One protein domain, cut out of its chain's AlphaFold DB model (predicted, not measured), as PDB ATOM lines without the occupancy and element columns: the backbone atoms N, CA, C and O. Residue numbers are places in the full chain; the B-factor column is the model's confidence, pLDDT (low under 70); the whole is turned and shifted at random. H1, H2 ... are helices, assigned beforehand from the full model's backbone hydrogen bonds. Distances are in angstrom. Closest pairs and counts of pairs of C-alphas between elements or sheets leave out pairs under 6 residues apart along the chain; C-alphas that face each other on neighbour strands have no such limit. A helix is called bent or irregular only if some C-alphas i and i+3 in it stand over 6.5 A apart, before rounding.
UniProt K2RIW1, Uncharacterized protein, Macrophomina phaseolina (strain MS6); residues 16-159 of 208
ATOM      1  N   LEU A  16     -29.128 -14.003  70.626       79.75
ATOM      2  CA  LEU A  16     -29.158 -12.558  70.854       79.75
ATOM      3  C   LEU A  16     -27.933 -11.856  70.243       79.75
ATOM      4  O   LEU A  16     -28.079 -10.848  69.557       79.75
ATOM      5  N   VAL A  17     -26.734 -12.416  70.434       78.94
ATOM      6  CA  VAL A  17     -25.485 -11.896  69.851       78.94
ATOM      7  C   VAL A  17     -25.545 -11.916  68.324       78.94
ATOM      8  O   VAL A  17     -25.183 -10.926  67.683       78.94
ATOM      9  N   CYS A  18     -26.052 -12.998  67.730       77.50
ATOM     10  CA  CYS A  18     -26.254 -13.091  66.285       77.50
ATOM     11  C   CYS A  18     -27.250 -12.035  65.783       77.50
ATOM     12  O   CYS A  18     -26.944 -11.321  64.829       77.50
ATOM     13  N   SER A  19     -28.403 -11.875  66.439       81.19
ATOM     14  CA  SER A  19     -29.407 -10.870  66.066       81.19
ATOM     15  C   SER A  19     -28.863  -9.442  66.148       81.19
ATOM     16  O   SER A  19     -29.033  -8.663  65.210       81.19
ATOM     17  N   VAL A  20     -28.148  -9.108  67.227       83.25
ATOM     18  CA  VAL A  20     -27.505  -7.794  67.398       83.25
ATOM     19  C   VAL A  20     -26.460  -7.553  66.308       83.25
ATOM     20  O   VAL A  20     -26.394  -6.461  65.748       83.25
ATOM     21  N   SER A  21     -25.677  -8.576  65.958       84.25
ATOM     22  CA  SER A  21     -24.646  -8.481  64.915       84.25
ATOM     23  C   SER A  21     -25.243  -8.223  63.528       84.25
ATOM     24  O   SER A  21     -24.719  -7.402  62.773       84.25
ATOM     25  N   VAL A  22     -26.363  -8.875  63.199       88.25
ATOM     26  CA  VAL A  22     -27.081  -8.665  61.931       88.25
ATOM     27  C   VAL A  22     -27.640  -7.244  61.843       88.25
ATOM     28  O   VAL A  22     -27.444  -6.568  60.830       88.25
ATOM     29  N   GLU A  23     -28.290  -6.756  62.901       84.94
ATOM     30  CA  GLU A  23     -28.827  -5.390  62.922       84.94
ATOM     31  C   GLU A  23     -27.719  -4.332  62.895       84.94
ATOM     32  O   GLU A  23     -27.842  -3.321  62.198       84.94
ATOM     33  N   LEU A  24     -26.587  -4.586  63.557       87.81
ATOM     34  CA  LEU A  24     -25.418  -3.715  63.484       87.81
ATOM     35  C   LEU A  24     -24.848  -3.662  62.062       87.81
ATOM     36  O   LEU A  24     -24.585  -2.574  61.547       87.81
ATOM     37  N   ALA A  25     -24.711  -4.808  61.391       89.69
ATOM     38  CA  ALA A  25     -24.252  -4.864  60.004       89.69
ATOM     39  C   ALA A  25     -25.196  -4.094  59.063       89.69
ATOM     40  O   ALA A  25     -24.748  -3.323  58.211       89.69
ATOM     41  N   LYS A  26     -26.513  -4.238  59.252       89.19
ATOM     42  CA  LYS A  26     -27.535  -3.494  58.503       89.19
ATOM     43  C   LYS A  26     -27.459  -1.988  58.762       89.19
ATOM     44  O   LYS A  26     -27.562  -1.202  57.816       89.19
ATOM     45  N   CYS A  27     -27.257  -1.588  60.015       90.62
ATOM     46  CA  CYS A  27     -27.058  -0.197  60.411       90.62
ATOM     47  C   CYS A  27     -25.824   0.399  59.721       90.62
ATOM     48  O   CYS A  27     -25.939   1.403  59.018       90.62
ATOM     49  N   ILE A  28     -24.670  -0.270  59.818       89.81
ATOM     50  CA  ILE A  28     -23.415   0.164  59.187       89.81
ATOM     51  C   ILE A  28     -23.579   0.288  57.670       89.81
ATOM     52  O   ILE A  28     -23.240   1.325  57.100       89.81
ATOM     53  N   ASN A  29     -24.149  -0.728  57.017       92.88
ATOM     54  CA  ASN A  29     -24.388  -0.698  55.573       92.88
ATOM     55  C   ASN A  29     -25.315   0.456  55.172       92.88
ATOM     56  O   ASN A  29     -25.050   1.151  54.194       92.88
ATOM     57  N   THR A  30     -26.370   0.711  55.948       91.19
ATOM     58  CA  THR A  30     -27.294   1.822  55.686       91.19
ATOM     59  C   THR A  30     -26.619   3.178  55.860       91.19
ATOM     60  O   THR A  30     -26.776   4.047  55.007       91.19
ATOM     61  N   MET A  31     -25.840   3.360  56.928       92.81
ATOM     62  CA  MET A  31     -25.092   4.597  57.169       92.81
ATOM     63  C   MET A  31     -24.031   4.841  56.093       92.81
ATOM     64  O   MET A  31     -23.813   5.982  55.690       92.81
ATOM     65  N   ARG A  32     -23.386   3.782  55.589       93.44
ATOM     66  CA  ARG A  32     -22.393   3.880  54.512       93.44
ATOM     67  C   ARG A  32     -22.998   4.404  53.209       93.44
ATOM     68  O   ARG A  32     -22.322   5.130  52.490       93.44
ATOM     69  N   LEU A  33     -24.250   4.052  52.923       94.75
ATOM     70  CA  LEU A  33     -24.971   4.472  51.717       94.75
ATOM     71  C   LEU A  33     -25.786   5.759  51.901       94.75
ATOM     72  O   LEU A  33     -26.386   6.230  50.940       94.75
ATOM     73  N   ALA A  34     -25.817   6.321  53.110       93.88
ATOM     74  CA  ALA A  34     -26.738   7.392  53.470       93.88
ATOM     75  C   ALA A  34     -26.600   8.644  52.593       93.88
ATOM     76  O   ALA A  34     -27.619   9.181  52.181       93.88
ATOM     77  N   ASP A  35     -25.373   9.070  52.274       92.56
ATOM     78  CA  ASP A  35     -25.138  10.275  51.462       92.56
ATOM     79  C   ASP A  35     -25.756  10.107  50.062       92.56
ATOM     80  O   ASP A  35     -26.626  10.874  49.660       92.56
ATOM     81  N   ARG A  36     -25.406   9.011  49.377       95.00
ATOM     82  CA  ARG A  36     -25.923   8.673  48.042       95.00
ATOM     83  C   ARG A  36     -27.440   8.479  48.034       95.00
ATOM     84  O   ARG A  36     -28.119   8.920  47.111       95.00
ATOM     85  N   ASP A  37     -27.977   7.770  49.027       95.00
ATOM     86  CA  ASP A  37     -29.417   7.527  49.113       95.00
ATOM     87  C   ASP A  37     -30.178   8.850  49.358       95.00
ATOM     88  O   ASP A  37     -31.245   9.064  48.779       95.00
ATOM     89  N   ALA A  38     -29.624   9.755  50.171       93.81
ATOM     90  CA  ALA A  38     -30.209  11.064  50.439       93.81
ATOM     91  C   ALA A  38     -30.157  11.994  49.221       93.81
ATOM     92  O   ALA A  38     -31.167  12.618  48.908       93.81
ATOM     93  N   GLU A  39     -29.031  12.047  48.506       94.31
ATOM     94  CA  GLU A  39     -28.902  12.795  47.246       94.31
ATOM     95  C   GLU A  39     -29.922  12.324  46.211       94.31
ATOM     96  O   GLU A  39     -30.638  13.132  45.619       94.31
ATOM     97  N   ARG A  40     -30.048  11.004  46.041       95.00
ATOM     98  CA  ARG A  40     -31.049  10.426  45.144       95.00
ATOM     99  C   ARG A  40     -32.468  10.810  45.558       95.00
ATOM    100  O   ARG A  40     -33.268  11.181  44.709       95.00
ATOM    101  N   THR A  41     -32.773  10.748  46.852       94.69
ATOM    102  CA  THR A  41     -34.098  11.128  47.368       94.69
ATOM    103  C   THR A  41     -34.384  12.613  47.126       94.69
ATOM    104  O   THR A  41     -35.495  12.969  46.746       94.69
ATOM    105  N   GLN A  42     -33.384  13.481  47.298       94.75
ATOM    106  CA  GLN A  42     -33.503  14.913  47.019       94.75
ATOM    107  C   GLN A  42     -33.755  15.186  45.532       94.75
ATOM    108  O   GLN A  42     -34.576  16.042  45.202       94.75
ATOM    109  N   LEU A  43     -33.081  14.454  44.641       94.25
ATOM    110  CA  LEU A  43     -33.321  14.537  43.202       94.25
ATOM    111  C   LEU A  43     -34.747  14.091  42.853       94.25
ATOM    112  O   LEU A  43     -35.466  14.819  42.175       94.25
ATOM    113  N   GLU A  44     -35.185  12.940  43.369       92.31
ATOM    114  CA  GLU A  44     -36.539  12.419  43.135       92.31
ATOM    115  C   GLU A  44     -37.628  13.377  43.651       92.31
ATOM    116  O   GLU A  44     -38.677  13.513  43.012       92.31
ATOM    117  N   LEU A  45     -37.373  14.058  44.777       94.12
ATOM    118  CA  LEU A  45     -38.235  15.106  45.329       94.12
ATOM    119  C   LEU A  45     -38.294  16.335  44.414       94.12
ATOM    120  O   LEU A  45     -39.382  16.850  44.162       94.12
ATOM    121  N   ALA A  46     -37.153  16.792  43.893       92.75
ATOM    122  CA  ALA A  46     -37.097  17.925  42.970       92.75
ATOM    123  C   ALA A  46     -37.844  17.629  41.659       92.75
ATOM    124  O   ALA A  46     -38.661  18.434  41.215       92.75
ATOM    125  N   GLU A  47     -37.634  16.444  41.078       91.38
ATOM    126  CA  GLU A  47     -38.382  15.980  39.904       91.38
ATOM    127  C   GLU A  47     -39.886  15.921  40.173       91.38
ATOM    128  O   GLU A  47     -40.694  16.274  39.318       91.38
ATOM    129  N   PHE A  48     -40.280  15.460  41.361       92.19
ATOM    130  CA  PHE A  48     -41.686  15.420  41.732       92.19
ATOM    131  C   PHE A  48     -42.295  16.817  41.882       92.19
ATOM    132  O   PHE A  48     -43.407  17.037  41.407       92.19
ATOM    133  N   GLY A  49     -41.567  17.763  42.482       91.50
ATOM    134  CA  GLY A  49     -41.980  19.166  42.544       91.50
ATOM    135  C   GLY A  49     -42.204  19.754  41.150       91.50
ATOM    136  O   GLY A  49     -43.252  20.335  40.885       91.50
ATOM    137  N   PHE A  50     -41.284  19.498  40.218       90.25
ATOM    138  CA  PHE A  50     -41.446  19.914  38.825       90.25
ATOM    139  C   PHE A  50     -42.670  19.272  38.151       90.25
ATOM    140  O   PHE A  50     -43.418  19.945  37.445       90.25
ATOM    141  N   LEU A  51     -42.920  17.979  38.390       89.31
ATOM    142  CA  LEU A  51     -44.111  17.299  37.869       89.31
ATOM    143  C   LEU A  51     -45.413  17.894  38.419       89.31
ATOM    144  O   LEU A  51     -46.378  18.005  37.668       89.31
ATOM    145  N   LEU A  52     -45.446  18.297  39.693       91.19
ATOM    146  CA  LEU A  52     -46.589  18.997  40.286       91.19
ATOM    147  C   LEU A  52     -46.856  20.337  39.592       91.19
ATOM    148  O   LEU A  52     -47.994  20.622  39.225       91.19
ATOM    149  N   GLU A  53     -45.812  21.136  39.368       88.75
ATOM    150  CA  GLU A  53     -45.923  22.418  38.659       88.75
ATOM    151  C   GLU A  53     -46.422  22.227  37.219       88.75
ATOM    152  O   GLU A  53     -47.341  22.917  36.768       88.75
ATOM    153  N   GLN A  54     -45.866  21.246  36.502       85.56
ATOM    154  CA  GLN A  54     -46.324  20.902  35.158       85.56
ATOM    155  C   GLN A  54     -47.782  20.444  35.158       85.56
ATOM    156  O   GLN A  54     -48.568  20.907  34.329       85.56
ATOM    157  N   PHE A  55     -48.161  19.573  36.093       87.25
ATOM    158  CA  PHE A  55     -49.527  19.084  36.225       87.25
ATOM    159  C   PHE A  55     -50.513  20.231  36.471       87.25
ATOM    160  O   PHE A  55     -51.553  20.285  35.814       87.25
ATOM    161  N   ASP A  56     -50.174  21.188  37.337       85.75
ATOM    162  CA  ASP A  56     -51.010  22.367  37.588       85.75
ATOM    163  C   ASP A  56     -51.218  23.217  36.324       85.75
ATOM    164  O   ASP A  56     -52.327  23.714  36.096       85.75
ATOM    165  N   SER A  57     -50.178  23.340  35.489       80.81
ATOM    166  CA  SER A  57     -50.211  24.117  34.244       80.81
ATOM    167  C   SER A  57     -51.003  23.456  33.109       80.81
ATOM    168  O   SER A  57     -51.656  24.154  32.334       80.81
ATOM    169  N   VAL A  58     -50.948  22.124  33.004       75.00
ATOM    170  CA  VAL A  58     -51.549  21.358  31.898       75.00
ATOM    171  C   VAL A  58     -52.987  20.963  32.215       75.00
ATOM    172  O   VAL A  58     -53.826  20.887  31.319       75.00
ATOM    173  N   ALA A  59     -53.292  20.700  33.484       66.62
ATOM    174  CA  ALA A  59     -54.621  20.270  33.868       66.62
ATOM    175  C   ALA A  59     -55.629  21.434  33.732       66.62
ATOM    176  O   ALA A  59     -55.364  22.533  34.229       66.62
ATOM    177  N   PRO A  60     -56.793  21.206  33.092       63.91
ATOM    178  CA  PRO A  60     -57.758  22.256  32.780       63.91
ATOM    179  C   PRO A  60     -58.172  23.036  34.033       63.91
ATOM    180  O   PRO A  60     -58.573  22.458  35.049       63.91
ATOM    181  N   ARG A  61     -58.048  24.367  33.962       65.12
ATOM    182  CA  ARG A  61     -58.402  25.270  35.061       65.12
ATOM    183  C   ARG A  61     -59.925  25.424  35.176       65.12
ATOM    184  O   ARG A  61     -60.609  25.443  34.157       65.12
ATOM    185  N   PRO A  62     -60.457  25.578  36.401       56.47
ATOM    186  CA  PRO A  62     -61.897  25.673  36.658       56.47
ATOM    187  C   PRO A  62     -62.604  26.923  36.095       56.47
ATOM    188  O   PRO A  62     -63.830  26.957  36.087       56.47
ATOM    189  N   ASP A  63     -61.885  27.934  35.607       50.84
ATOM    190  CA  ASP A  63     -62.447  29.281  35.403       50.84
ATOM    191  C   ASP A  63     -63.072  29.567  34.025       50.84
ATOM    192  O   ASP A  63     -63.075  30.715  33.582       50.84
ATOM    193  N   GLN A  64     -63.657  28.580  33.341       51.41
ATOM    194  CA  GLN A  64     -64.444  28.875  32.127       51.41
ATOM    195  C   GLN A  64     -65.909  28.444  32.141       51.41
ATOM    196  O   GLN A  64     -66.663  28.980  31.336       51.41
ATOM    197  N   ASP A  65     -66.367  27.633  33.099       45.31
ATOM    198  CA  ASP A  65     -67.794  27.316  33.219       45.31
ATOM    199  C   ASP A  65     -68.262  27.411  34.674       45.31
ATOM    200  O   ASP A  65     -67.875  26.629  35.540       45.31
ATOM    201  N   ARG A  66     -69.148  28.376  34.953       49.25
ATOM    202  CA  ARG A  66     -69.754  28.640  36.277       49.25
ATOM    203  C   ARG A  66     -70.749  27.556  36.735       49.25
ATOM    204  O   ARG A  66     -71.596  27.811  37.589       49.25
ATOM    205  N   THR A  67     -70.648  26.340  36.211       52.44
ATOM    206  CA  THR A  67     -71.594  25.246  36.453       52.44
ATOM    207  C   THR A  67     -70.843  24.038  36.984       52.44
ATOM    208  O   THR A  67     -70.294  23.288  36.198       52.44
ATOM    209  N   GLN A  68     -70.846  23.872  38.315       50.62
ATOM    210  CA  GLN A  68     -70.283  22.753  39.093       50.62
ATOM    211  C   GLN A  68     -68.823  22.349  38.766       50.62
ATOM    212  O   GLN A  68     -68.500  22.013  37.634       50.62
ATOM    213  N   PRO A  69     -67.918  22.255  39.762       55.97
ATOM    214  CA  PRO A  69     -66.576  21.742  39.504       55.97
ATOM    215  C   PRO A  69     -66.686  20.322  38.947       55.97
ATOM    216  O   PRO A  69     -67.171  19.420  39.638       55.97
ATOM    217  N   SER A  70     -66.261  20.157  37.693       69.88
ATOM    218  CA  SER A  70     -66.234  18.866  37.014       69.88
ATOM    219  C   SER A  70     -65.490  17.836  37.872       69.88
ATOM    220  O   SER A  70     -64.606  18.184  38.666       69.88
ATOM    221  N   THR A  71     -65.814  16.552  37.718       72.62
ATOM    222  CA  THR A  71     -65.094  15.454  38.389       72.62
ATOM    223  C   THR A  71     -63.575  15.573  38.194       72.62
ATOM    224  O   THR A  71     -62.814  15.347  39.136       72.62
ATOM    225  N   ASN A  72     -63.144  16.049  37.020       74.88
ATOM    226  CA  ASN A  72     -61.743  16.277  36.674       74.88
ATOM    227  C   ASN A  72     -61.109  17.404  37.508       74.88
ATOM    228  O   ASN A  72     -59.980  17.262  37.972       74.88
ATOM    229  N   THR A  73     -61.838  18.490  37.779       78.88
ATOM    230  CA  THR A  73     -61.375  19.583  38.649       78.88
ATOM    231  C   THR A  73     -61.146  19.098  40.080       78.88
ATOM    232  O   THR A  73     -60.113  19.394  40.671       78.88
ATOM    233  N   ARG A  74     -62.083  18.314  40.634       82.06
ATOM    234  CA  ARG A  74     -61.950  17.767  41.997       82.06
ATOM    235  C   ARG A  74     -60.769  16.809  42.106       82.06
ATOM    236  O   ARG A  74     -60.009  16.883  43.065       82.06
ATOM    237  N   LEU A  75     -60.609  15.936  41.110       83.81
ATOM    238  CA  LEU A  75     -59.513  14.975  41.059       83.81
ATOM    239  C   LEU A  75     -58.155  15.682  40.927       83.81
ATOM    240  O   LEU A  75     -57.226  15.340  41.652       83.81
ATOM    241  N   ARG A  76     -58.062  16.716  40.081       85.75
ATOM    242  CA  ARG A  76     -56.880  17.585  39.960       85.75
ATOM    243  C   ARG A  76     -56.508  18.211  41.302       85.75
ATOM    244  O   ARG A  76     -55.365  18.074  41.725       85.75
ATOM    245  N   THR A  77     -57.458  18.870  41.971       87.00
ATOM    246  CA  THR A  77     -57.210  19.520  43.269       87.00
ATOM    247  C   THR A  77     -56.744  18.512  44.314       87.00
ATOM    248  O   THR A  77     -55.740  18.756  44.969       87.00
ATOM    249  N   ALA A  78     -57.387  17.344  44.407       89.44
ATOM    250  CA  ALA A  78     -56.981  16.300  45.347       89.44
ATOM    251  C   ALA A  78     -55.571  15.749  45.058       89.44
ATOM    252  O   ALA A  78     -54.793  15.509  45.979       89.44
ATOM    253  N   ILE A  79     -55.216  15.558  43.782       90.62
ATOM    254  CA  ILE A  79     -53.865  15.131  43.382       90.62
ATOM    255  C   ILE A  79     -52.826  16.194  43.763       90.62
ATOM    256  O   ILE A  79     -51.769  15.833  44.281       90.62
ATOM    257  N   MET A  80     -53.136  17.474  43.534       92.38
ATOM    258  CA  MET A  80     -52.255  18.597  43.859       92.38
ATOM    259  C   MET A  80     -52.068  18.777  45.364       92.38
ATOM    260  O   MET A  80     -50.933  18.840  45.819       92.38
ATOM    261  N   GLU A  81     -53.148  18.827  46.143       92.75
ATOM    262  CA  GLU A  81     -53.084  19.021  47.597       92.75
ATOM    263  C   GLU A  81     -52.314  17.889  48.281       92.75
ATOM    264  O   GLU A  81     -51.374  18.143  49.038       92.75
ATOM    265  N   ASP A  82     -52.656  16.636  47.968       94.19
ATOM    266  CA  ASP A  82     -51.938  15.491  48.523       94.19
ATOM    267  C   ASP A  82     -50.479  15.472  48.062       94.19
ATOM    268  O   ASP A  82     -49.584  15.178  48.853       94.19
ATOM    269  N   GLY A  83     -50.227  15.759  46.782       94.06
ATOM    270  CA  GLY A  83     -48.880  15.777  46.226       94.06
ATOM    271  C   GLY A  83     -47.999  16.819  46.910       94.06
ATOM    272  O   GLY A  83     -46.928  16.472  47.409       94.06
ATOM    273  N   SER A  84     -48.470  18.061  47.012       94.62
ATOM    274  CA  SER A  84     -47.764  19.140  47.709       94.62
ATOM    275  C   SER A  84     -47.492  18.785  49.166       94.62
ATOM    276  O   SER A  84     -46.366  18.936  49.633       94.62
ATOM    277  N   LYS A  85     -48.471  18.204  49.870       95.88
ATOM    278  CA  LYS A  85     -48.292  17.768  51.259       95.88
ATOM    279  C   LYS A  85     -47.204  16.698  51.409       95.88
ATOM    280  O   LYS A  85     -46.400  16.770  52.336       95.88
ATOM    281  N   ILE A  86     -47.151  15.714  50.508       94.69
ATOM    282  CA  ILE A  86     -46.100  14.679  50.518       94.69
ATOM    283  C   ILE A  86     -44.728  15.311  50.228       94.69
ATOM    284  O   ILE A  86     -43.741  14.956  50.875       94.69
ATOM    285  N   ALA A  87     -44.663  16.263  49.289       95.06
ATOM    286  CA  ALA A  87     -43.440  16.997  48.964       95.06
ATOM    287  C   ALA A  87     -42.911  17.793  50.168       95.06
ATOM    288  O   ALA A  87     -41.734  17.675  50.513       95.06
ATOM    289  N   GLU A  88     -43.788  18.531  50.848       96.00
ATOM    290  CA  GLU A  88     -43.471  19.261  52.076       96.00
ATOM    291  C   GLU A  88     -43.006  18.321  53.193       96.00
ATOM    292  O   GLU A  88     -41.993  18.587  53.845       96.00
ATOM    293  N   GLU A  89     -43.695  17.193  53.397       96.50
ATOM    294  CA  GLU A  89     -43.329  16.224  54.431       96.50
ATOM    295  C   GLU A  89     -41.951  15.602  54.168       96.50
ATOM    296  O   GLU A  89     -41.135  15.495  55.089       96.50
ATOM    297  N   MET A  90     -41.658  15.217  52.919       95.88
ATOM    298  CA  MET A  90     -40.339  14.702  52.555       95.88
ATOM    299  C   MET A  90     -39.261  15.776  52.712       95.88
ATOM    300  O   MET A  90     -38.211  15.493  53.286       95.88
ATOM    301  N   GLY A  91     -39.519  17.003  52.249       95.44
ATOM    302  CA  GLY A  91     -38.591  18.125  52.386       95.44
ATOM    303  C   GLY A  91     -38.238  18.386  53.849       95.44
ATOM    304  O   GLY A  91     -37.063  18.366  54.216       95.44
ATOM    305  N   ALA A  92     -39.250  18.495  54.714       95.81
ATOM    306  CA  ALA A  92     -39.068  18.665  56.152       95.81
ATOM    307  C   ALA A  92     -38.296  17.496  56.791       95.81
ATOM    308  O   ALA A  92     -37.463  17.697  57.683       95.81
ATOM    309  N   LEU A  93     -38.539  16.262  56.336       95.69
ATOM    310  CA  LEU A  93     -37.833  15.079  56.824       95.69
ATOM    311  C   LEU A  93     -36.348  15.097  56.434       95.69
ATOM    312  O   LEU A  93     -35.493  14.861  57.293       95.69
ATOM    313  N   LEU A  94     -36.032  15.401  55.174       94.75
ATOM    314  CA  LEU A  94     -34.655  15.534  54.689       94.75
ATOM    315  C   LEU A  94     -33.927  16.680  55.402       94.75
ATOM    316  O   LEU A  94     -32.783  16.517  55.840       94.75
ATOM    317  N   ASP A  95     -34.621  17.794  55.623       93.88
ATOM    318  CA  ASP A  95     -34.111  18.942  56.364       93.88
ATOM    319  C   ASP A  95     -33.775  18.620  57.817       93.88
ATOM    320  O   ASP A  95     -32.760  19.106  58.333       93.88
ATOM    321  N   HIS A  96     -34.616  17.814  58.467       93.69
ATOM    322  CA  HIS A  96     -34.426  17.355  59.838       93.69
ATOM    323  C   HIS A  96     -33.258  16.365  59.961       93.69
ATOM    324  O   HIS A  96     -32.491  16.420  60.928       93.69
ATOM    325  N   ILE A  97     -33.098  15.466  58.984       94.25
ATOM    326  CA  ILE A  97     -31.946  14.555  58.921       94.25
ATOM    327  C   ILE A  97     -30.655  15.366  58.731       94.25
ATOM    328  O   ILE A  97     -29.645  15.101  59.395       94.25
ATOM    329  N   GLY A  98     -30.706  16.381  57.862       91.56
ATOM    330  CA  GLY A  98     -29.656  17.380  57.684       91.56
ATOM    331  C   GLY A  98     -28.376  16.847  57.043       91.56
ATOM    332  O   GLY A  98     -27.345  17.503  57.142       91.56
ATOM    333  N   ILE A  99     -28.422  15.673  56.405       90.19
ATOM    334  CA  ILE A  99     -27.249  15.023  55.797       90.19
ATOM    335  C   ILE A  99     -26.686  15.816  54.609       90.19
ATOM    336  O   ILE A  99     -25.478  15.849  54.421       90.19
ATOM    337  N   LEU A 100     -27.550  16.537  53.886       88.94
ATOM    338  CA  LEU A 100     -27.183  17.378  52.739       88.94
ATOM    339  C   LEU A 100     -26.787  18.815  53.138       88.94
ATOM    340  O   LEU A 100     -26.436  19.629  52.289       88.94
ATOM    341  N   LYS A 101     -26.840  19.168  54.432       85.81
ATOM    342  CA  LYS A 101     -26.502  20.516  54.918       85.81
ATOM    343  C   LYS A 101     -25.013  20.608  55.230       85.81
ATOM    344  O   LYS A 101     -24.628  20.698  56.394       85.81
ATOM    345  N   GLU A 102     -24.176  20.621  54.193       75.94
ATOM    346  CA  GLU A 102     -22.707  20.612  54.321       75.94
ATOM    347  C   GLU A 102     -22.170  21.692  55.270       75.94
ATOM    348  O   GLU A 102     -21.304  21.419  56.101       75.94
ATOM    349  N   LYS A 103     -22.754  22.897  55.229       76.25
ATOM    350  CA  LYS A 103     -22.387  24.022  56.108       76.25
ATOM    351  C   LYS A 103     -22.561  23.712  57.605       76.25
ATOM    352  O   LYS A 103     -21.856  24.291  58.428       76.25
ATOM    353  N   ASN A 104     -23.457  22.783  57.947       73.94
ATOM    354  CA  ASN A 104     -23.797  22.401  59.320       73.94
ATOM    355  C   ASN A 104     -23.058  21.136  59.799       73.94
ATOM    356  O   ASN A 104     -23.178  20.765  60.966       73.94
ATOM    357  N   LEU A 105     -22.311  20.458  58.917       84.06
ATOM    358  CA  LEU A 105     -21.640  19.182  59.190       84.06
ATOM    359  C   LEU A 105     -20.112  19.335  59.165       84.06
ATOM    360  O   LEU A 105     -19.406  18.690  58.378       84.06
ATOM    361  N   GLN A 106     -19.599  20.193  60.048       86.38
ATOM    362  CA  GLN A 106     -18.174  20.531  60.127       86.38
ATOM    363  C   GLN A 106     -17.326  19.427  60.774       86.38
ATOM    364  O   GLN A 106     -16.137  19.318  60.491       86.38
ATOM    365  N   THR A 107     -17.922  18.580  61.617       90.50
ATOM    366  CA  THR A 107     -17.200  17.520  62.344       90.50
ATOM    367  C   THR A 107     -17.599  16.113  61.893       90.50
ATOM    368  O   THR A 107     -18.728  15.863  61.463       90.50
ATOM    369  N   ALA A 108     -16.683  15.150  62.053       88.62
ATOM    370  CA  ALA A 108     -16.955  13.737  61.783       88.62
ATOM    371  C   ALA A 108     -18.108  13.188  62.646       88.62
ATOM    372  O   ALA A 108     -18.926  12.411  62.154       88.62
ATOM    373  N   LEU A 109     -18.223  13.644  63.900       89.44
ATOM    374  CA  LEU A 109     -19.315  13.269  64.801       89.44
ATOM    375  C   LEU A 109     -20.672  13.768  64.288       89.44
ATOM    376  O   LEU A 109     -21.626  12.998  64.249       89.44
ATOM    377  N   GLN A 110     -20.760  15.024  63.836       90.81
ATOM    378  CA  GLN A 110     -21.988  15.565  63.239       90.81
ATOM    379  C   GLN A 110     -22.407  14.778  61.993       90.81
ATOM    380  O   GLN A 110     -23.582  14.437  61.853       90.81
ATOM    381  N   ARG A 111     -21.452  14.431  61.117       90.31
ATOM    382  CA  ARG A 111     -21.716  13.580  59.945       90.31
ATOM    383  C   ARG A 111     -22.201  12.191  60.357       90.31
ATOM    384  O   ARG A 111     -23.196  11.715  59.820       90.31
ATOM    385  N   GLY A 112     -21.552  11.569  61.341       91.62
ATOM    386  CA  GLY A 112     -21.977  10.285  61.903       91.62
ATOM    387  C   GLY A 112     -23.406  10.333  62.450       91.62
ATOM    388  O   GLY A 112     -24.227   9.483  62.116       91.62
ATOM    389  N   MET A 113     -23.744  11.384  63.200       93.25
ATOM    390  CA  MET A 113     -25.094  11.597  63.730       93.25
ATOM    391  C   MET A 113     -26.135  11.836  62.630       93.25
ATOM    392  O   MET A 113     -27.252  11.333  62.731       93.25
ATOM    393  N   ALA A 114     -25.798  12.561  61.560       93.62
ATOM    394  CA  ALA A 114     -26.687  12.724  60.409       93.62
ATOM    395  C   ALA A 114     -26.957  11.385  59.701       93.62
ATOM    396  O   ALA A 114     -28.112  11.058  59.429       93.62
ATOM    397  N   LYS A 115     -25.921  10.561  59.497       94.44
ATOM    398  CA  LYS A 115     -26.046   9.206  58.929       94.44
ATOM    399  C   LYS A 115     -26.857   8.270  59.823       94.44
ATOM    400  O   LYS A 115     -27.662   7.482  59.331       94.44
ATOM    401  N   PHE A 116     -26.702   8.386  61.136       93.50
ATOM    402  CA  PHE A 116     -27.516   7.636  62.084       93.50
ATOM    403  C   PHE A 116     -28.988   8.076  62.048       93.50
ATOM    404  O   PHE A 116     -29.883   7.235  61.971       93.50
ATOM    405  N   ARG A 117     -29.265   9.390  62.008       94.88
ATOM    406  CA  ARG A 117     -30.629   9.914  61.803       94.88
ATOM    407  C   ARG A 117     -31.241   9.406  60.498       94.88
ATOM    408  O   ARG A 117     -32.412   9.035  60.501       94.88
ATOM    409  N   TRP A 118     -30.453   9.334  59.422       95.31
ATOM    410  CA  TRP A 118     -30.876   8.711  58.168       95.31
ATOM    411  C   TRP A 118     -31.293   7.255  58.380       95.31
ATOM    412  O   TRP A 118     -32.415   6.904  58.038       95.31
ATOM    413  N   TYR A 119     -30.453   6.424  59.008       94.88
ATOM    414  CA  TYR A 119     -30.796   5.028  59.315       94.88
ATOM    415  C   TYR A 119     -32.125   4.907  60.079       94.88
ATOM    416  O   TYR A 119     -33.002   4.153  59.658       94.88
ATOM    417  N   VAL A 120     -32.315   5.707  61.134       94.75
ATOM    418  CA  VAL A 120     -33.543   5.697  61.951       94.75
ATOM    419  C   VAL A 120     -34.780   6.116  61.149       94.75
ATOM    420  O   VAL A 120     -35.874   5.605  61.383       94.75
ATOM    421  N   LYS A 121     -34.641   7.057  60.209       95.69
ATOM    422  CA  LYS A 121     -35.764   7.612  59.432       95.69
ATOM    423  C   LYS A 121     -35.936   6.990  58.046       95.69
ATOM    424  O   LYS A 121     -36.930   7.292  57.386       95.69
ATOM    425  N   LYS A 122     -35.038   6.098  57.615       92.94
ATOM    426  CA  LYS A 122     -35.022   5.522  56.260       92.94
ATOM    427  C   LYS A 122     -36.337   4.841  55.892       92.94
ATOM    428  O   LYS A 122     -36.800   4.993  54.769       92.94
ATOM    429  N   SER A 123     -36.974   4.135  56.825       94.00
ATOM    430  CA  SER A 123     -38.277   3.500  56.579       94.00
ATOM    431  C   SER A 123     -39.370   4.515  56.224       94.00
ATOM    432  O   SER A 123     -40.135   4.285  55.292       94.00
ATOM    433  N   ARG A 124     -39.411   5.660  56.916       95.19
ATOM    434  CA  ARG A 124     -40.362   6.744  56.629       95.19
ATOM    435  C   ARG A 124     -40.067   7.413  55.290       95.19
ATOM    436  O   ARG A 124     -41.001   7.669  54.541       95.19
ATOM    437  N   VAL A 125     -38.789   7.640  54.976       94.19
ATOM    438  CA  VAL A 125     -38.370   8.139  53.655       94.19
ATOM    439  C   VAL A 125     -38.868   7.196  52.557       94.19
ATOM    440  O   VAL A 125     -39.568   7.628  51.651       94.19
ATOM    441  N   LEU A 126     -38.603   5.893  52.673       93.44
ATOM    442  CA  LEU A 126     -39.042   4.907  51.681       93.44
ATOM    443  C   LEU A 126     -40.567   4.868  51.526       93.44
ATOM    444  O   LEU A 126     -41.067   4.755  50.410       93.44
ATOM    445  N   HIS A 127     -41.311   4.993  52.624       94.81
ATOM    446  CA  HIS A 127     -42.767   5.078  52.574       94.81
ATOM    447  C   HIS A 127     -43.245   6.306  51.784       94.81
ATOM    448  O   HIS A 127     -44.110   6.181  50.918       94.81
ATOM    449  N   LEU A 128     -42.646   7.477  52.020       93.00
ATOM    450  CA  LEU A 128     -42.945   8.688  51.251       93.00
ATOM    451  C   LEU A 128     -42.542   8.540  49.772       93.00
ATOM    452  O   LEU A 128     -43.302   8.955  48.904       93.00
ATOM    453  N   CYS A 129     -41.429   7.866  49.453       92.12
ATOM    454  CA  CYS A 129     -41.058   7.522  48.069       92.12
ATOM    455  C   CYS A 129     -42.125   6.678  47.358       92.12
ATOM    456  O   CYS A 129     -42.431   6.911  46.188       92.12
ATOM    457  N   VAL A 130     -42.735   5.716  48.053       92.81
ATOM    458  CA  VAL A 130     -43.845   4.931  47.489       92.81
ATOM    459  C   VAL A 130     -45.054   5.827  47.208       92.81
ATOM    460  O   VAL A 130     -45.646   5.733  46.130       92.81
ATOM    461  N   GLN A 131     -45.392   6.733  48.129       92.31
ATOM    462  CA  GLN A 131     -46.485   7.688  47.930       92.31
ATOM    463  C   GLN A 131     -46.209   8.650  46.766       92.31
ATOM    464  O   GLN A 131     -47.105   8.876  45.950       92.31
ATOM    465  N   PHE A 132     -44.970   9.137  46.622       88.50
ATOM    466  CA  PHE A 132     -44.545   9.929  45.465       88.50
ATOM    467  C   PHE A 132     -44.812   9.200  44.158       88.50
ATOM    468  O   PHE A 132     -45.468   9.742  43.273       88.50
ATOM    469  N   ASN A 133     -44.346   7.957  44.041       89.25
ATOM    470  CA  ASN A 133     -44.511   7.176  42.819       89.25
ATOM    471  C   ASN A 133     -45.987   6.941  42.490       89.25
ATOM    472  O   ASN A 133     -46.392   7.072  41.336       89.25
ATOM    473  N   HIS A 134     -46.812   6.678  43.503       91.62
ATOM    474  CA  HIS A 134     -48.251   6.544  43.313       91.62
ATOM    475  C   HIS A 134     -48.893   7.839  42.779       91.62
ATOM    476  O   HIS A 134     -49.715   7.793  41.858       91.62
ATOM    477  N   LYS A 135     -48.488   9.006  43.297       92.19
ATOM    478  CA  LYS A 135     -48.980  10.302  42.808       92.19
ATOM    479  C   LYS A 135     -48.460  10.640  41.412       92.19
ATOM    480  O   LYS A 135     -49.265  11.072  40.593       92.19
ATOM    481  N   LYS A 136     -47.190  10.351  41.091       90.19
ATOM    482  CA  LYS A 136     -46.643  10.482  39.723       90.19
ATOM    483  C   LYS A 136     -47.488   9.693  38.718       90.19
ATOM    484  O   LYS A 136     -47.917  10.239  37.707       90.19
ATOM    485  N   VAL A 137     -47.790   8.429  39.026       89.50
ATOM    486  CA  VAL A 137     -48.642   7.582  38.175       89.50
ATOM    487  C   VAL A 137     -50.053   8.159  38.046       89.50
ATOM    488  O   VAL A 137     -50.595   8.192  36.946       89.50
ATOM    489  N   SER A 138     -50.632   8.659  39.140       88.38
ATOM    490  CA  SER A 138     -51.970   9.269  39.125       88.38
ATOM    491  C   SER A 138     -52.030  10.524  38.246       88.38
ATOM    492  O   SER A 138     -52.986  10.695  37.494       88.38
ATOM    493  N   MET A 139     -51.001  11.377  38.295       88.56
ATOM    494  CA  MET A 139     -50.883  12.561  37.432       88.56
ATOM    495  C   MET A 139     -50.787  12.174  35.959       88.56
ATOM    496  O   MET A 139     -51.509  12.729  35.135       88.56
ATOM    497  N   ILE A 140     -49.933  11.199  35.633       85.81
ATOM    498  CA  ILE A 140     -49.778  10.701  34.261       85.81
ATOM    499  C   ILE A 140     -51.109  10.137  33.757       85.81
ATOM    500  O   ILE A 140     -51.561  10.521  32.684       85.81
ATOM    501  N   ALA A 141     -51.774   9.291  34.551       85.62
ATOM    502  CA  ALA A 141     -53.066   8.713  34.194       85.62
ATOM    503  C   ALA A 141     -54.137   9.789  33.957       85.62
ATOM    504  O   ALA A 141     -54.882   9.696  32.984       85.62
ATOM    505  N   PHE A 142     -54.179  10.825  34.798       85.75
ATOM    506  CA  PHE A 142     -55.087  11.958  34.629       85.75
ATOM    507  C   PHE A 142     -54.796  12.751  33.348       85.75
ATOM    508  O   PHE A 142     -55.711  13.065  32.592       85.75
ATOM    509  N   ILE A 143     -53.527  13.070  33.074       81.25
ATOM    510  CA  ILE A 143     -53.146  13.782  31.846       81.25
ATOM    511  C   ILE A 143     -53.544  12.950  30.621       81.25
ATOM    512  O   ILE A 143     -54.139  13.480  29.684       81.25
ATOM    513  N   SER A 144     -53.271  11.644  30.641       80.12
ATOM    514  CA  SER A 144     -53.662  10.733  29.565       80.12
ATOM    515  C   SER A 144     -55.181  10.647  29.394       80.12
ATOM    516  O   SER A 144     -55.651  10.648  28.259       80.12
ATOM    517  N   SER A 145     -55.963  10.611  30.481       79.19
ATOM    518  CA  SER A 145     -57.427  10.547  30.393       79.19
ATOM    519  C   SER A 145     -58.023  11.837  29.836       79.19
ATOM    520  O   SER A 145     -58.866  11.777  28.946       79.19
ATOM    521  N   VAL A 146     -57.547  12.998  30.293       74.81
ATOM    522  CA  VAL A 146     -57.989  14.301  29.771       74.81
ATOM    523  C   VAL A 146     -57.599  14.459  28.299       74.81
ATOM    524  O   VAL A 146     -58.411  14.903  27.487       74.81
ATOM    525  N   GLY A 147     -56.383  14.048  27.925       74.00
ATOM    526  CA  GLY A 147     -55.948  14.034  26.527       74.00
ATOM    527  C   GLY A 147     -56.849  13.161  25.650       74.00
ATOM    528  O   GLY A 147     -57.289  13.598  24.586       74.00
ATOM    529  N   LEU A 148     -57.197  11.962  26.122       74.06
ATOM    530  CA  LEU A 148     -58.088  11.048  25.408       74.06
ATOM    531  C   LEU A 148     -59.512  11.610  25.269       74.06
ATOM    532  O   LEU A 148     -60.094  11.527  24.189       74.06
ATOM    533  N   GLU A 149     -60.068  12.212  26.324       74.12
ATOM    534  CA  GLU A 149     -61.381  12.876  26.280       74.12
ATOM    535  C   GLU A 149     -61.407  14.012  25.248       74.12
ATOM    536  O   GLU A 149     -62.368  14.132  24.478       74.12
ATOM    537  N   SER A 150     -60.336  14.809  25.172       71.56
ATOM    538  CA  SER A 150     -60.196  15.872  24.172       71.56
ATOM    539  C   SER A 150     -60.214  15.311  22.748       71.56
ATOM    540  O   SER A 150     -60.958  15.803  21.898       71.56
ATOM    541  N   VAL A 151     -59.445  14.249  22.486       68.94
ATOM    542  CA  VAL A 151     -59.396  13.597  21.164       68.94
ATOM    543  C   VAL A 151     -60.753  12.996  20.795       68.94
ATOM    544  O   VAL A 151     -61.236  13.180  19.676       68.94
ATOM    545  N   GLN A 152     -61.418  12.317  21.734       71.25
ATOM    546  CA  GLN A 152     -62.751  11.756  21.508       71.25
ATOM    547  C   GLN A 152     -63.795  12.835  21.207       71.25
ATOM    548  O   GLN A 152     -64.674  12.623  20.365       71.25
ATOM    549  N   THR A 153     -63.701  13.985  21.874       75.00
ATOM    550  CA  THR A 153     -64.589  15.128  21.640       75.00
ATOM    551  C   THR A 153     -64.365  15.704  20.246       75.00
ATOM    552  O   THR A 153     -65.325  15.818  19.482       75.00
ATOM    553  N   GLU A 154     -63.108  15.940  19.853       73.50
ATOM    554  CA  GLU A 154     -62.781  16.429  18.509       73.50
ATOM    555  C   GLU A 154     -63.260  15.447  17.429       73.50
ATOM    556  O   GLU A 154     -63.890  15.855  16.455       73.50
ATOM    557  N   LEU A 155     -63.043  14.138  17.611       72.94
ATOM    558  CA  LEU A 155     -63.531  13.103  16.694       72.94
ATOM    559  C   LEU A 155     -65.059  13.089  16.578       72.94
ATOM    560  O   LEU A 155     -65.592  12.877  15.483       72.94
ATOM    561  N   ARG A 156     -65.778  13.319  17.681       79.69
ATOM    562  CA  ARG A 156     -67.244  13.390  17.689       79.69
ATOM    563  C   ARG A 156     -67.745  14.612  16.926       79.69
ATOM    564  O   ARG A 156     -68.589  14.452  16.045       79.69
ATOM    565  N   GLU A 157     -67.209  15.795  17.210       80.06
ATOM    566  CA  GLU A 157     -67.555  17.032  16.493       80.06
ATOM    567  C   GLU A 157     -67.262  16.911  15.001       80.06
ATOM    568  O   GLU A 157     -68.087  17.246  14.147       80.06
ATOM    569  N   MET A 158     -66.097  16.350  14.683       75.38
ATOM    570  CA  MET A 158     -65.699  16.037  13.327       75.38
ATOM    571  C   MET A 158     -66.737  15.117  12.659       75.38
ATOM    572  O   MET A 158     -67.225  15.426  11.566       75.38
ATOM    573  N   ARG A 159     -67.125  14.009  13.301       80.00
ATOM    574  CA  ARG A 159     -68.128  13.074  12.766       80.00
ATOM    575  C   ARG A 159     -69.477  13.755  12.512       80.00
ATOM    576  O   ARG A 159     -70.064  13.518  11.456       80.00
TER     577      ARG A 159
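This is residues 16 to 159 of the 208 residues of an uncharacterized protein of Macrophomina phaseolina (strain MS6) (UniProt K2RIW1). A slender up-and-down bundle of three helices, H1b, H2 and H3b, has two arms, H1a and H3a, that bend off at one end and meet there. Residues 16 to 25 of H1a stick out at that end, and residues 148 to 159 of H3b stick out at the other. The printed part has 144 residues with three named helices, H1, H2 and H3 in chain order, and no named strand: all helix. It is only just loose, close to extended, with a radius of gyration of the C-alphas of 21.4 A and spans of 74 by 35 by 23 A.

H1, residues 16 to 58, was assigned as one helix by its hydrogen bonds but is bent, with C-alphas 32 and 35 7.6 A apart; its arms H1a, residues 16 to 32, and H1b, residues 35 to 58, stand at 59 degrees. H1b and H2, residues 71 to 97, form a helical hairpin at a shallow tilt of 24 degrees; their closest C-alphas, of Leu 45 and Ala 87, are 6.6 A apart. H3, residues 108 to 159, also one helix by its hydrogen bonds, is bent, with C-alphas 120 and 123 7.5 A apart; H3a, residues 108 to 120, and H3b, residues 123 to 159, stand at 59 degrees. H3a touches H1a at a steep tilt of 67 degrees, closest at the C-alphas of Met 31 and Lys 115, 5.0 A. H3b, with residues 125 to 142 alone, touches H2, running opposite ways; the closest C-alphas, of Gly 83 and Lys 135, are 6.5 A apart. H3b touches H1b the same way, with residues 129 to 143 alone, closest at the C-alphas of Phe 55 and Met 139, 6.8 A. In H1a, H1b, H2, H3a and H3b every O i to N i+4 pair is within hydrogen-bond range.

H1a begins at C-alpha 16 (-29.158, -12.558, 70.854). H1b is 34.7 A long, H2 39.0 A. H3b, 53.9 A, ends at C-alpha 159 (-68.128, 13.074, 12.766).

The C-alphas of Val 17 and Arg 159, the two farthest apart, are 75.5 A apart. The printed part has no cut. The link from H1 to H2 is long, 12 residues; pLDDT is under 70 at residues 59 to 70 and residue 151.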